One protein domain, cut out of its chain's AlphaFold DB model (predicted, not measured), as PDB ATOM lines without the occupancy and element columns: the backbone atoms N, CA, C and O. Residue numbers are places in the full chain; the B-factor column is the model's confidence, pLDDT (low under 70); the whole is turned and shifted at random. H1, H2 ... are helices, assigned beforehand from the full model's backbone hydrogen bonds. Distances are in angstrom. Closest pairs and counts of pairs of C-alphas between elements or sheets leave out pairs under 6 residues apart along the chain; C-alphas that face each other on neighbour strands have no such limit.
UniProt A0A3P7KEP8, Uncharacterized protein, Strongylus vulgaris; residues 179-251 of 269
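This is residues 179 to 251 of the 269 residues of an uncharacterized protein of Strongylus vulgaris (UniProt A0A3P7KEP8). One long helix, H4, runs through the middle of a flat group of four helices, with H1 and H3 packed on opposite sides of it and H2 crossing it over a broad face. The loop and helix start at residues 193 to 198 stick out at one corner. The printed part has 73 residues with four named helices, H1 H2 H3 H4 along the chain, and no named strand, and its class is all helix. It is compact, with a radius of gyration of the C-alphas of 12.3 A, and spans 33 by 32 by 17 A.

Start at H1, residues 179 to 187, and look from there to the hub H4, residues 230 to 250: they touch, closest at C-alphas 181 and 242, 5.9 A apart, at a steep tilt of 65 degrees, opposite ways. H1 is near H2, residues 197 to 214, with closest C-alphas 8.1 A apart. Residues 204 to 212 of H2 touch H4, closest at the C-alphas of Phe 211 and Gly 241, 5.2 A, at a steep tilt of 58 degrees, the same way. H3, residues 217 to 225, and H2 touch only at the corner, and only just, with 3 pairs of C-alphas within 8 A, closest at Ile 212 and Leu 218, 6.0 A. H3 and H4 form a helical hairpin, closest at C-alphas 222 and 233, 5.2 A, with a tilt of 38 degrees, only just steep. H1 and H3 are apart. In the four helices every O i to N i+4 pair is within hydrogen-bond range.

Find C-alpha 179 at (88.094, 27.233, 11.824), where H1 begins. H2 runs 25.8 A from C-alpha 197 to C-alpha 214. H4 runs 30.4 A to C-alpha 250 at (88.011, 15.057, 17.861).

The C-alphas farthest apart, those of Lys 195 and Phe 251, are 35.6 A apart. The printed part has no cut, and no link is long. Look for pLDDT under 70 at residues 192 to 195, 197, 225, 232 and 247 to 251.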
ATOM      1  N   LYS A 179      88.891  27.715  12.950       73.38
ATOM      2  CA  LYS A 179      88.094  27.233  11.824       73.38
ATOM      3  C   LYS A 179      87.001  26.250  12.260       73.38
ATOM      4  O   LYS A 179      85.855  26.412  11.862       73.38
ATOM      5  N   ALA A 180      87.325  25.287  13.124       73.25
ATOM      6  CA  ALA A 180      86.341  24.331  13.634       73.25
ATOM      7  C   ALA A 180      85.266  25.002  14.512       73.25
ATOM      8  O   ALA A 180      84.099  24.616  14.471       73.25
ATOM      9  N   ILE A 181      85.641  26.034  15.277       72.25
ATOM     10  CA  ILE A 181      84.683  26.838  16.052       72.25
ATOM     11  C   ILE A 181      83.740  27.605  15.114       72.25
ATOM     12  O   ILE A 181      82.529  27.595  15.334       72.25
ATOM     13  N   VAL A 182      84.274  28.228  14.059       76.38
ATOM     14  CA  VAL A 182      83.478  28.945  13.049       76.38
ATOM     15  C   VAL A 182      82.489  27.999  12.367       76.38
ATOM     16  O   VAL A 182      81.308  28.318  12.302       76.38
ATOM     17  N   GLU A 183      82.914  26.796  11.974       82.31
ATOM     18  CA  GLU A 183      82.022  25.794  11.370       82.31
ATOM     19  C   GLU A 183      80.856  25.391  12.294       82.31
ATOM     20  O   GLU A 183      79.755  25.102  11.824       82.31
ATOM     21  N   ILE A 184      81.057  25.372  13.617       81.38
ATOM     22  CA  ILE A 184      79.972  25.111  14.577       81.38
ATOM     23  C   ILE A 184      79.025  26.302  14.669       81.38
ATOM     24  O   ILE A 184      77.811  26.106  14.671       81.38
ATOM     25  N   LEU A 185      79.553  27.523  14.745       79.94
ATOM     26  CA  LEU A 185      78.739  28.738  14.789       79.94
ATOM     27  C   LEU A 185      77.884  28.877  13.520       79.94
ATOM     28  O   LEU A 185      76.681  29.130  13.615       79.94
ATOM     29  N   GLU A 186      78.451  28.567  12.353       83.00
ATOM     30  CA  GLU A 186      77.739  28.526  11.072       83.00
ATOM     31  C   GLU A 186      76.584  27.512  11.066       83.00
ATOM     32  O   GLU A 186      75.523  27.799  10.510       83.00
ATOM     33  N   ARG A 187      76.716  26.352  11.735       84.81
ATOM     34  CA  ARG A 187      75.608  25.376  11.866       84.81
ATOM     35  C   ARG A 187      74.407  25.934  12.620       84.81
ATOM     36  O   ARG A 187      73.289  25.485  12.379       84.81
ATOM     37  N   PHE A 188      74.634  26.884  13.520       81.62
ATOM     38  CA  PHE A 188      73.576  27.592  14.236       81.62
ATOM     39  C   PHE A 188      73.146  28.885  13.532       81.62
ATOM     40  O   PHE A 188      72.304  29.605  14.058       81.62
ATOM     41  N   GLY A 189      73.683  29.178  12.342       79.88
ATOM     42  CA  GLY A 189      73.373  30.393  11.590       79.88
ATOM     43  C   GLY A 189      74.033  31.652  12.152       79.88
ATOM     44  O   GLY A 189      73.572  32.749  11.869       79.88
ATOM     45  N   ILE A 190      75.091  31.515  12.956       80.25
ATOM     46  CA  ILE A 190      75.851  32.638  13.512       80.25
ATOM     47  C   ILE A 190      77.017  32.914  12.558       80.25
ATOM     48  O   ILE A 190      78.017  32.196  12.579       80.25
ATOM     49  N   THR A 191      76.874  33.920  11.691       76.88
ATOM     50  CA  THR A 191      77.878  34.261  10.668       76.88
ATOM     51  C   THR A 191      78.284  35.730  10.717       76.88
ATOM     52  O   THR A 191      77.481  36.602  11.059       76.88
ATOM     53  N   ASP A 192      79.541  36.008  10.359       59.50
ATOM     54  CA  ASP A 192      80.086  37.366  10.272       59.50
ATOM     55  C   ASP A 192      79.537  38.052   9.007       59.50
ATOM     56  O   ASP A 192      80.128  38.019   7.927       59.50
ATOM     57  N   GLY A 193      78.308  38.567   9.097       56.84
ATOM     58  CA  GLY A 193      77.622  39.164   7.949       56.84
ATOM     59  C   GLY A 193      76.129  39.436   8.113       56.84
ATOM     60  O   GLY A 193      75.566  40.170   7.290       56.84
ATOM     61  N   ASP A 194      75.477  38.905   9.151       55.50
ATOM     62  CA  ASP A 194      74.046  39.130   9.352       55.50
ATOM     63  C   ASP A 194      73.749  40.558   9.824       55.50
ATOM     64  O   ASP A 194      74.122  40.992  10.909       55.50
ATOM     65  N   LYS A 195      73.035  41.307   8.974       56.91
ATOM     66  CA  LYS A 195      72.596  42.689   9.244       56.91
ATOM     67  C   LYS A 195      71.326  42.769  10.097       56.91
ATOM     68  O   LYS A 195      70.843  43.872  10.350       56.91
ATOM     69  N   ASP A 196      70.760  41.627  10.479       71.88
ATOM     70  CA  ASP A 196      69.556  41.540  11.305       71.88
ATOM     71  C   ASP A 196      69.922  41.084  12.723       71.88
ATOM     72  O   ASP A 196      70.044  39.892  13.014       71.88
ATOM     73  N   GLU A 197      70.089  42.060  13.617       68.88
ATOM     74  CA  GLU A 197      70.429  41.845  15.029       68.88
ATOM     75  C   GLU A 197      69.427  40.919  15.746       68.88
ATOM     76  O   GLU A 197      69.809  40.173  16.652       68.88
ATOM     77  N   ASN A 198      68.154  40.905  15.327       72.12
ATOM     78  CA  ASN A 198      67.143  40.038  15.935       72.12
ATOM     79  C   ASN A 198      67.320  38.577  15.519       72.12
ATOM     80  O   ASN A 198      67.172  37.682  16.355       72.12
ATOM     81  N   ALA A 199      67.642  38.330  14.247       71.25
ATOM     82  CA  ALA A 199      67.922  36.987  13.749       71.25
ATOM     83  C   ALA A 199      69.170  36.404  14.427       71.25
ATOM     84  O   ALA A 199      69.148  35.261  14.884       71.25
ATOM     85  N   HIS A 200      70.203  37.230  14.605       77.94
ATOM     86  CA  HIS A 200      71.423  36.845  15.307       77.94
ATOM     87  C   HIS A 200      71.160  36.505  16.784       77.94
ATOM     88  O   HIS A 200      71.648  35.497  17.295       77.94
ATOM     89  N   HIS A 201      70.351  37.300  17.491       78.81
ATOM     90  CA  HIS A 201      70.006  37.009  18.886       78.81
ATOM     91  C   HIS A 201      69.195  35.705  19.026       78.81
ATOM     92  O   HIS A 201      69.422  34.930  19.956       78.81
ATOM     93  N   LEU A 202      68.273  35.430  18.096       82.88
ATOM     94  CA  LEU A 202      67.522  34.168  18.049       82.88
ATOM     95  C   LEU A 202      68.438  32.960  17.806       82.88
ATOM     96  O   LEU A 202      68.315  31.963  18.519       82.88
ATOM     97  N   ALA A 203      69.377  33.075  16.864       83.88
ATOM     98  CA  ALA A 203      70.372  32.044  16.565       83.88
ATOM     99  C   ALA A 203      71.253  31.723  17.784       83.88
ATOM    100  O   ALA A 203      71.436  30.558  18.143       83.88
ATOM    101  N   VAL A 204      71.723  32.755  18.492       82.38
ATOM    102  CA  VAL A 204      72.490  32.595  19.737       82.38
ATOM    103  C   VAL A 204      71.660  31.905  20.821       82.38
ATOM    104  O   VAL A 204      72.158  30.996  21.486       82.38
ATOM    105  N   GLU A 205      70.390  32.276  21.008       86.50
ATOM    106  CA  GLU A 205      69.534  31.603  21.993       86.50
ATOM    107  C   GLU A 205      69.295  30.126  21.670       86.50
ATOM    108  O   GLU A 205      69.227  29.297  22.583       86.50
ATOM    109  N   GLU A 206      69.131  29.789  20.392       88.44
ATOM    110  CA  GLU A 206      68.946  28.411  19.948       88.44
ATOM    111  C   GLU A 206      70.218  27.582  20.158       88.44
ATOM    112  O   GLU A 206      70.143  26.485  20.722       88.44
ATOM    113  N   ALA A 207      71.385  28.143  19.829       86.19
ATOM    114  CA  ALA A 207      72.683  27.533  20.098       86.19
ATOM    115  C   ALA A 207      72.892  27.275  21.598       86.19
ATOM    116  O   ALA A 207      73.176  26.150  22.003       86.19
ATOM    117  N   VAL A 208      72.650  28.280  22.448       86.38
ATOM    118  CA  VAL A 208      72.766  28.164  23.913       86.38
ATOM    119  C   VAL A 208      71.841  27.076  24.464       86.38
ATOM    120  O   VAL A 208      72.269  26.249  25.272       86.38
ATOM    121  N   LYS A 209      70.578  27.020  24.014       90.38
ATOM    122  CA  LYS A 209      69.633  25.965  24.423       90.38
ATOM    123  C   LYS A 209      70.097  24.580  23.978       90.38
ATOM    124  O   LYS A 209      69.957  23.625  24.741       90.38
ATOM    125  N   SER A 210      70.635  24.471  22.765       90.38
ATOM    126  CA  SER A 210      71.182  23.221  22.237       90.38
ATOM    127  C   SER A 210      72.372  22.744  23.074       90.38
ATOM    128  O   SER A 210      72.384  21.600  23.525       90.38
ATOM    129  N   PHE A 211      73.311  23.639  23.396       86.88
ATOM    130  CA  PHE A 211      74.475  23.307  24.214       86.88
ATOM    131  C   PHE A 211      74.112  22.910  25.641       86.88
ATOM    132  O   PHE A 211      74.656  21.930  26.129       86.88
ATOM    133  N   ILE A 212      73.157  23.577  26.295       87.81
ATOM    134  CA  ILE A 212      72.685  23.158  27.630       87.81
ATOM    135  C   ILE A 212      72.003  21.789  27.571       87.81
ATOM    136  O   ILE A 212      72.111  20.995  28.500       87.81
ATOM    137  N   LYS A 213      71.294  21.486  26.480       89.50
ATOM    138  CA  LYS A 213      70.660  20.178  26.306       89.50
ATOM    139  C   LYS A 213      71.696  19.062  26.140       89.50
ATOM    140  O   LYS A 213      71.479  17.974  26.671       89.50
ATOM    141  N   SER A 214      72.774  19.321  25.402       84.00
ATOM    142  CA  SER A 214      73.870  18.367  25.193       84.00
ATOM    143  C   SER A 214      74.814  18.272  26.396       84.00
ATOM    144  O   SER A 214      75.305  17.188  26.694       84.00
ATOM    145  N   TYR A 215      75.019  19.383  27.109       84.31
ATOM    146  CA  TYR A 215      75.951  19.544  28.228       84.31
ATOM    147  C   TYR A 215      75.263  20.295  29.388       84.31
ATOM    148  O   TYR A 215      75.471  21.504  29.567       84.31
ATOM    149  N   PRO A 216      74.406  19.617  30.177       83.38
ATOM    150  CA  PRO A 216      73.619  20.248  31.243       83.38
ATOM    151  C   PRO A 216      74.461  20.970  32.297       83.38
ATOM    152  O   PRO A 216      74.017  21.954  32.890       83.38
ATOM    153  N   GLU A 217      75.699  20.522  32.504       79.94
ATOM    154  CA  GLU A 217      76.641  21.094  33.459       79.94
ATOM    155  C   GLU A 217      76.935  22.572  33.158       79.94
ATOM    156  O   GLU A 217      77.163  23.352  34.084       79.94
ATOM    157  N   LEU A 218      76.881  22.989  31.887       79.69
ATOM    158  CA  LEU A 218      77.137  24.374  31.478       79.69
ATOM    159  C   LEU A 218      76.144  25.374  32.091       79.69
ATOM    160  O   LEU A 218      76.530  26.501  32.416       79.69
ATOM    161  N   ASP A 219      74.882  24.983  32.292       82.75
ATOM    162  CA  ASP A 219      73.874  25.843  32.933       82.75
ATOM    163  C   ASP A 219      74.202  26.045  34.419       82.75
ATOM    164  O   ASP A 219      74.233  27.174  34.914       82.75
ATOM    165  N   ASP A 220      74.555  24.968  35.121       78.25
ATOM    166  CA  ASP A 220      74.956  25.040  36.527       78.25
ATOM    167  C   ASP A 220      76.238  25.865  36.717       78.25
ATOM    168  O   ASP A 220      76.338  26.655  37.664       78.25
ATOM    169  N   TYR A 221      77.219  25.724  35.820       74.00
ATOM    170  CA  TYR A 221      78.470  26.481  35.884       74.00
ATOM    171  C   TYR A 221      78.283  27.958  35.560       74.00
ATOM    172  O   TYR A 221      78.747  28.808  36.328       74.00
ATOM    173  N   SER A 222      77.569  28.281  34.482       74.88
ATOM    174  CA  SER A 222      77.311  29.674  34.101       74.88
ATOM    175  C   SER A 222      76.516  30.413  35.183       74.88
ATOM    176  O   SER A 222      76.834  31.554  35.516       74.88
ATOM    177  N   ARG A 223      75.552  29.758  35.846       78.06
ATOM    178  CA  ARG A 223      74.812  30.348  36.980       78.06
ATOM    179  C   ARG A 223      75.668  30.586  38.217       78.06
ATOM    180  O   ARG A 223      75.428  31.563  38.922       78.06
ATOM    181  N   LYS A 224      76.642  29.717  38.495       75.31
ATOM    182  CA  LYS A 224      77.595  29.911  39.602       75.31
ATOM    183  C   LYS A 224      78.582  31.043  39.311       75.31
ATOM    184  O   LYS A 224      78.922  31.785  40.225       75.31
ATOM    185  N   ARG A 225      79.034  31.169  38.058       65.69
ATOM    186  CA  ARG A 225      80.026  32.163  37.612       65.69
ATOM    187  C   ARG A 225      79.428  33.555  37.412       65.69
ATOM    188  O   ARG A 225      79.994  34.528  37.896       65.69
ATOM    189  N   SER A 226      78.272  33.636  36.763       71.25
ATOM    190  CA  SER A 226      77.595  34.883  36.396       71.25
ATOM    191  C   SER A 226      76.156  34.882  36.907       71.25
ATOM    192  O   SER A 226      75.191  34.910  36.143       71.25
ATOM    193  N   SER A 227      75.986  34.834  38.231       72.06
ATOM    194  CA  SER A 227      74.663  34.686  38.859       72.06
ATOM    195  C   SER A 227      73.685  35.813  38.510       72.06
ATOM    196  O   SER A 227      72.480  35.573  38.424       72.06
ATOM    197  N   ASN A 228      74.207  37.022  38.289       77.56
ATOM    198  CA  ASN A 228      73.422  38.248  38.126       77.56
ATOM    199  C   ASN A 228      73.477  38.831  36.704       77.56
ATOM    200  O   ASN A 228      72.909  39.896  36.483       77.56
ATOM    201  N   ASP A 229      74.136  38.154  35.759       74.81
ATOM    202  CA  ASP A 229      74.311  38.648  34.391       74.81
ATOM    203  C   ASP A 229      73.825  37.602  33.369       74.81
ATOM    204  O   ASP A 229      74.513  36.612  33.104       74.81
ATOM    205  N   PRO A 230      72.608  37.767  32.819       76.31
ATOM    206  CA  PRO A 230      72.044  36.816  31.875       76.31
ATOM    207  C   PRO A 230      72.770  36.798  30.526       76.31
ATOM    208  O   PRO A 230      72.810  35.732  29.915       76.31
ATOM    209  N   GLU A 231      73.348  37.915  30.084       73.69
ATOM    210  CA  GLU A 231      74.066  37.988  28.809       73.69
ATOM    211  C   GLU A 231      75.444  37.343  28.932       73.69
ATOM    212  O   GLU A 231      75.789  36.481  28.126       73.69
ATOM    213  N   ALA A 232      76.171  37.611  30.021       69.56
ATOM    214  CA  ALA A 232      77.433  36.925  30.290       69.56
ATOM    215  C   ALA A 232      77.254  35.401  30.376       69.56
ATOM    216  O   ALA A 232      78.102  34.651  29.894       69.56
ATOM    217  N   ARG A 233      76.134  34.913  30.935       77.19
ATOM    218  CA  ARG A 233      75.825  33.472  30.942       77.19
ATOM    219  C   ARG A 233      75.633  32.911  29.539       77.19
ATOM    220  O   ARG A 233      76.145  31.831  29.260       77.19
ATOM    221  N   LYS A 234      74.912  33.618  28.662       77.31
ATOM    222  CA  LYS A 234      74.723  33.189  27.268       77.31
ATOM    223  C   LYS A 234      76.067  33.089  26.553       77.31
ATOM    224  O   LYS A 234      76.348  32.051  25.964       77.31
ATOM    225  N   THR A 235      76.916  34.107  26.680       74.75
ATOM    226  CA  THR A 235      78.258  34.128  26.079       74.75
ATOM    227  C   THR A 235      79.130  32.986  26.596       74.75
ATOM    228  O   THR A 235      79.758  32.283  25.807       74.75
ATOM    229  N   GLN A 236      79.118  32.744  27.911       73.12
ATOM    230  CA  GLN A 236      79.849  31.635  28.528       73.12
ATOM    231  C   GLN A 236      79.398  30.284  27.982       73.12
ATOM    232  O   GLN A 236      80.236  29.482  27.580       73.12
ATOM    233  N   VAL A 237      78.088  30.032  27.950       79.62
ATOM    234  CA  VAL A 237      77.537  28.766  27.454       79.62
ATOM    235  C   VAL A 237      77.817  28.588  25.965       79.62
ATOM    236  O   VAL A 237      78.172  27.488  25.553       79.62
ATOM    237  N   LEU A 238      77.689  29.650  25.167       79.00
ATOM    238  CA  LEU A 238      77.948  29.613  23.730       79.00
ATOM    239  C   LEU A 238      79.404  29.229  23.450       79.00
ATOM    240  O   LEU A 238      79.663  28.273  22.724       79.00
ATOM    241  N   PHE A 239      80.351  29.925  24.080       76.25
ATOM    242  CA  PHE A 239      81.773  29.642  23.915       76.25
ATOM    243  C   PHE A 239      82.128  28.234  24.403       76.25
ATOM    244  O   PHE A 239      82.737  27.447  23.678       76.25
ATOM    245  N   ALA A 240      81.697  27.900  25.619       74.31
ATOM    246  CA  ALA A 240      81.941  26.607  26.235       74.31
ATOM    247  C   ALA A 240      81.401  25.445  25.395       74.31
ATOM    248  O   ALA A 240      82.087  24.440  25.208       74.31
ATOM    249  N   GLY A 241      80.181  25.598  24.880       80.38
ATOM    250  CA  GLY A 241      79.513  24.618  24.038       80.38
ATOM    251  C   GLY A 241      80.222  24.409  22.704       80.38
ATOM    252  O   GLY A 241      80.434  23.264  22.313       80.38
ATOM    253  N   CYS A 242      80.670  25.482  22.045       75.81
ATOM    254  CA  CYS A 242      81.457  25.382  20.815       75.81
ATOM    255  C   CYS A 242      82.759  24.608  21.035       75.81
ATOM    256  O   CYS A 242      83.062  23.691  20.277       75.81
ATOM    257  N   VAL A 243      83.510  24.937  22.091       74.06
ATOM    258  CA  VAL A 243      84.767  24.245  22.408       74.06
ATOM    259  C   VAL A 243      84.516  22.765  22.705       74.06
ATOM    260  O   VAL A 243      85.234  21.910  22.185       74.06
ATOM    261  N   LEU A 244      83.481  22.455  23.492       74.62
ATOM    262  CA  LEU A 244      83.110  21.076  23.808       74.62
ATOM    263  C   LEU A 244      82.704  20.290  22.562       74.62
ATOM    264  O   LEU A 244      83.128  19.150  22.422       74.62
ATOM    265  N   GLU A 245      81.955  20.880  21.633       79.38
ATOM    266  CA  GLU A 245      81.572  20.190  20.399       79.38
ATOM    267  C   GLU A 245      82.754  19.912  19.465       79.38
ATOM    268  O   GLU A 245      82.863  18.804  18.928       79.38
ATOM    269  N   VAL A 246      83.687  20.862  19.302       70.88
ATOM    270  CA  VAL A 246      84.932  20.584  18.560       70.88
ATOM    271  C   VAL A 246      85.671  19.429  19.231       70.88
ATOM    272  O   VAL A 246      86.106  18.488  18.568       70.88
ATOM    273  N   PHE A 247      85.764  19.465  20.560       66.62
ATOM    274  CA  PHE A 247      86.477  18.455  21.322       66.62
ATOM    275  C   PHE A 247      85.822  17.070  21.232       66.62
ATOM    276  O   PHE A 247      86.525  16.090  21.009       66.62
ATOM    277  N   MET A 248      84.494  16.965  21.330       67.75
ATOM    278  CA  MET A 248      83.777  15.689  21.187       67.75
ATOM    279  C   MET A 248      83.873  15.125  19.768       67.75
ATOM    280  O   MET A 248      83.886  13.905  19.595       67.75
ATOM    281  N   THR A 249      83.984  15.996  18.763       69.06
ATOM    282  CA  THR A 249      84.224  15.583  17.375       69.06
ATOM    283  C   THR A 249      85.624  14.984  17.206       69.06
ATOM    284  O   THR A 249      85.790  14.012  16.470       69.06
ATOM    285  N   LEU A 250      86.624  15.529  17.905       61.47
ATOM    286  CA  LEU A 250      88.011  15.057  17.861       61.47
ATOM    287  C   LEU A 250      88.262  13.840  18.776       61.47
ATOM    288  O   LEU A 250      89.052  12.963  18.427       61.47
ATOM    289  N   PHE A 251      87.571  13.751  19.917       60.50
ATOM    290  CA  PHE A 251      87.799  12.749  20.966       60.50
ATOM    291  C   PHE A 251      86.484  12.156  21.512       60.50
ATOM    292  O   PHE A 251      86.091  12.430  22.655       60.50
TER     293      PHE A 251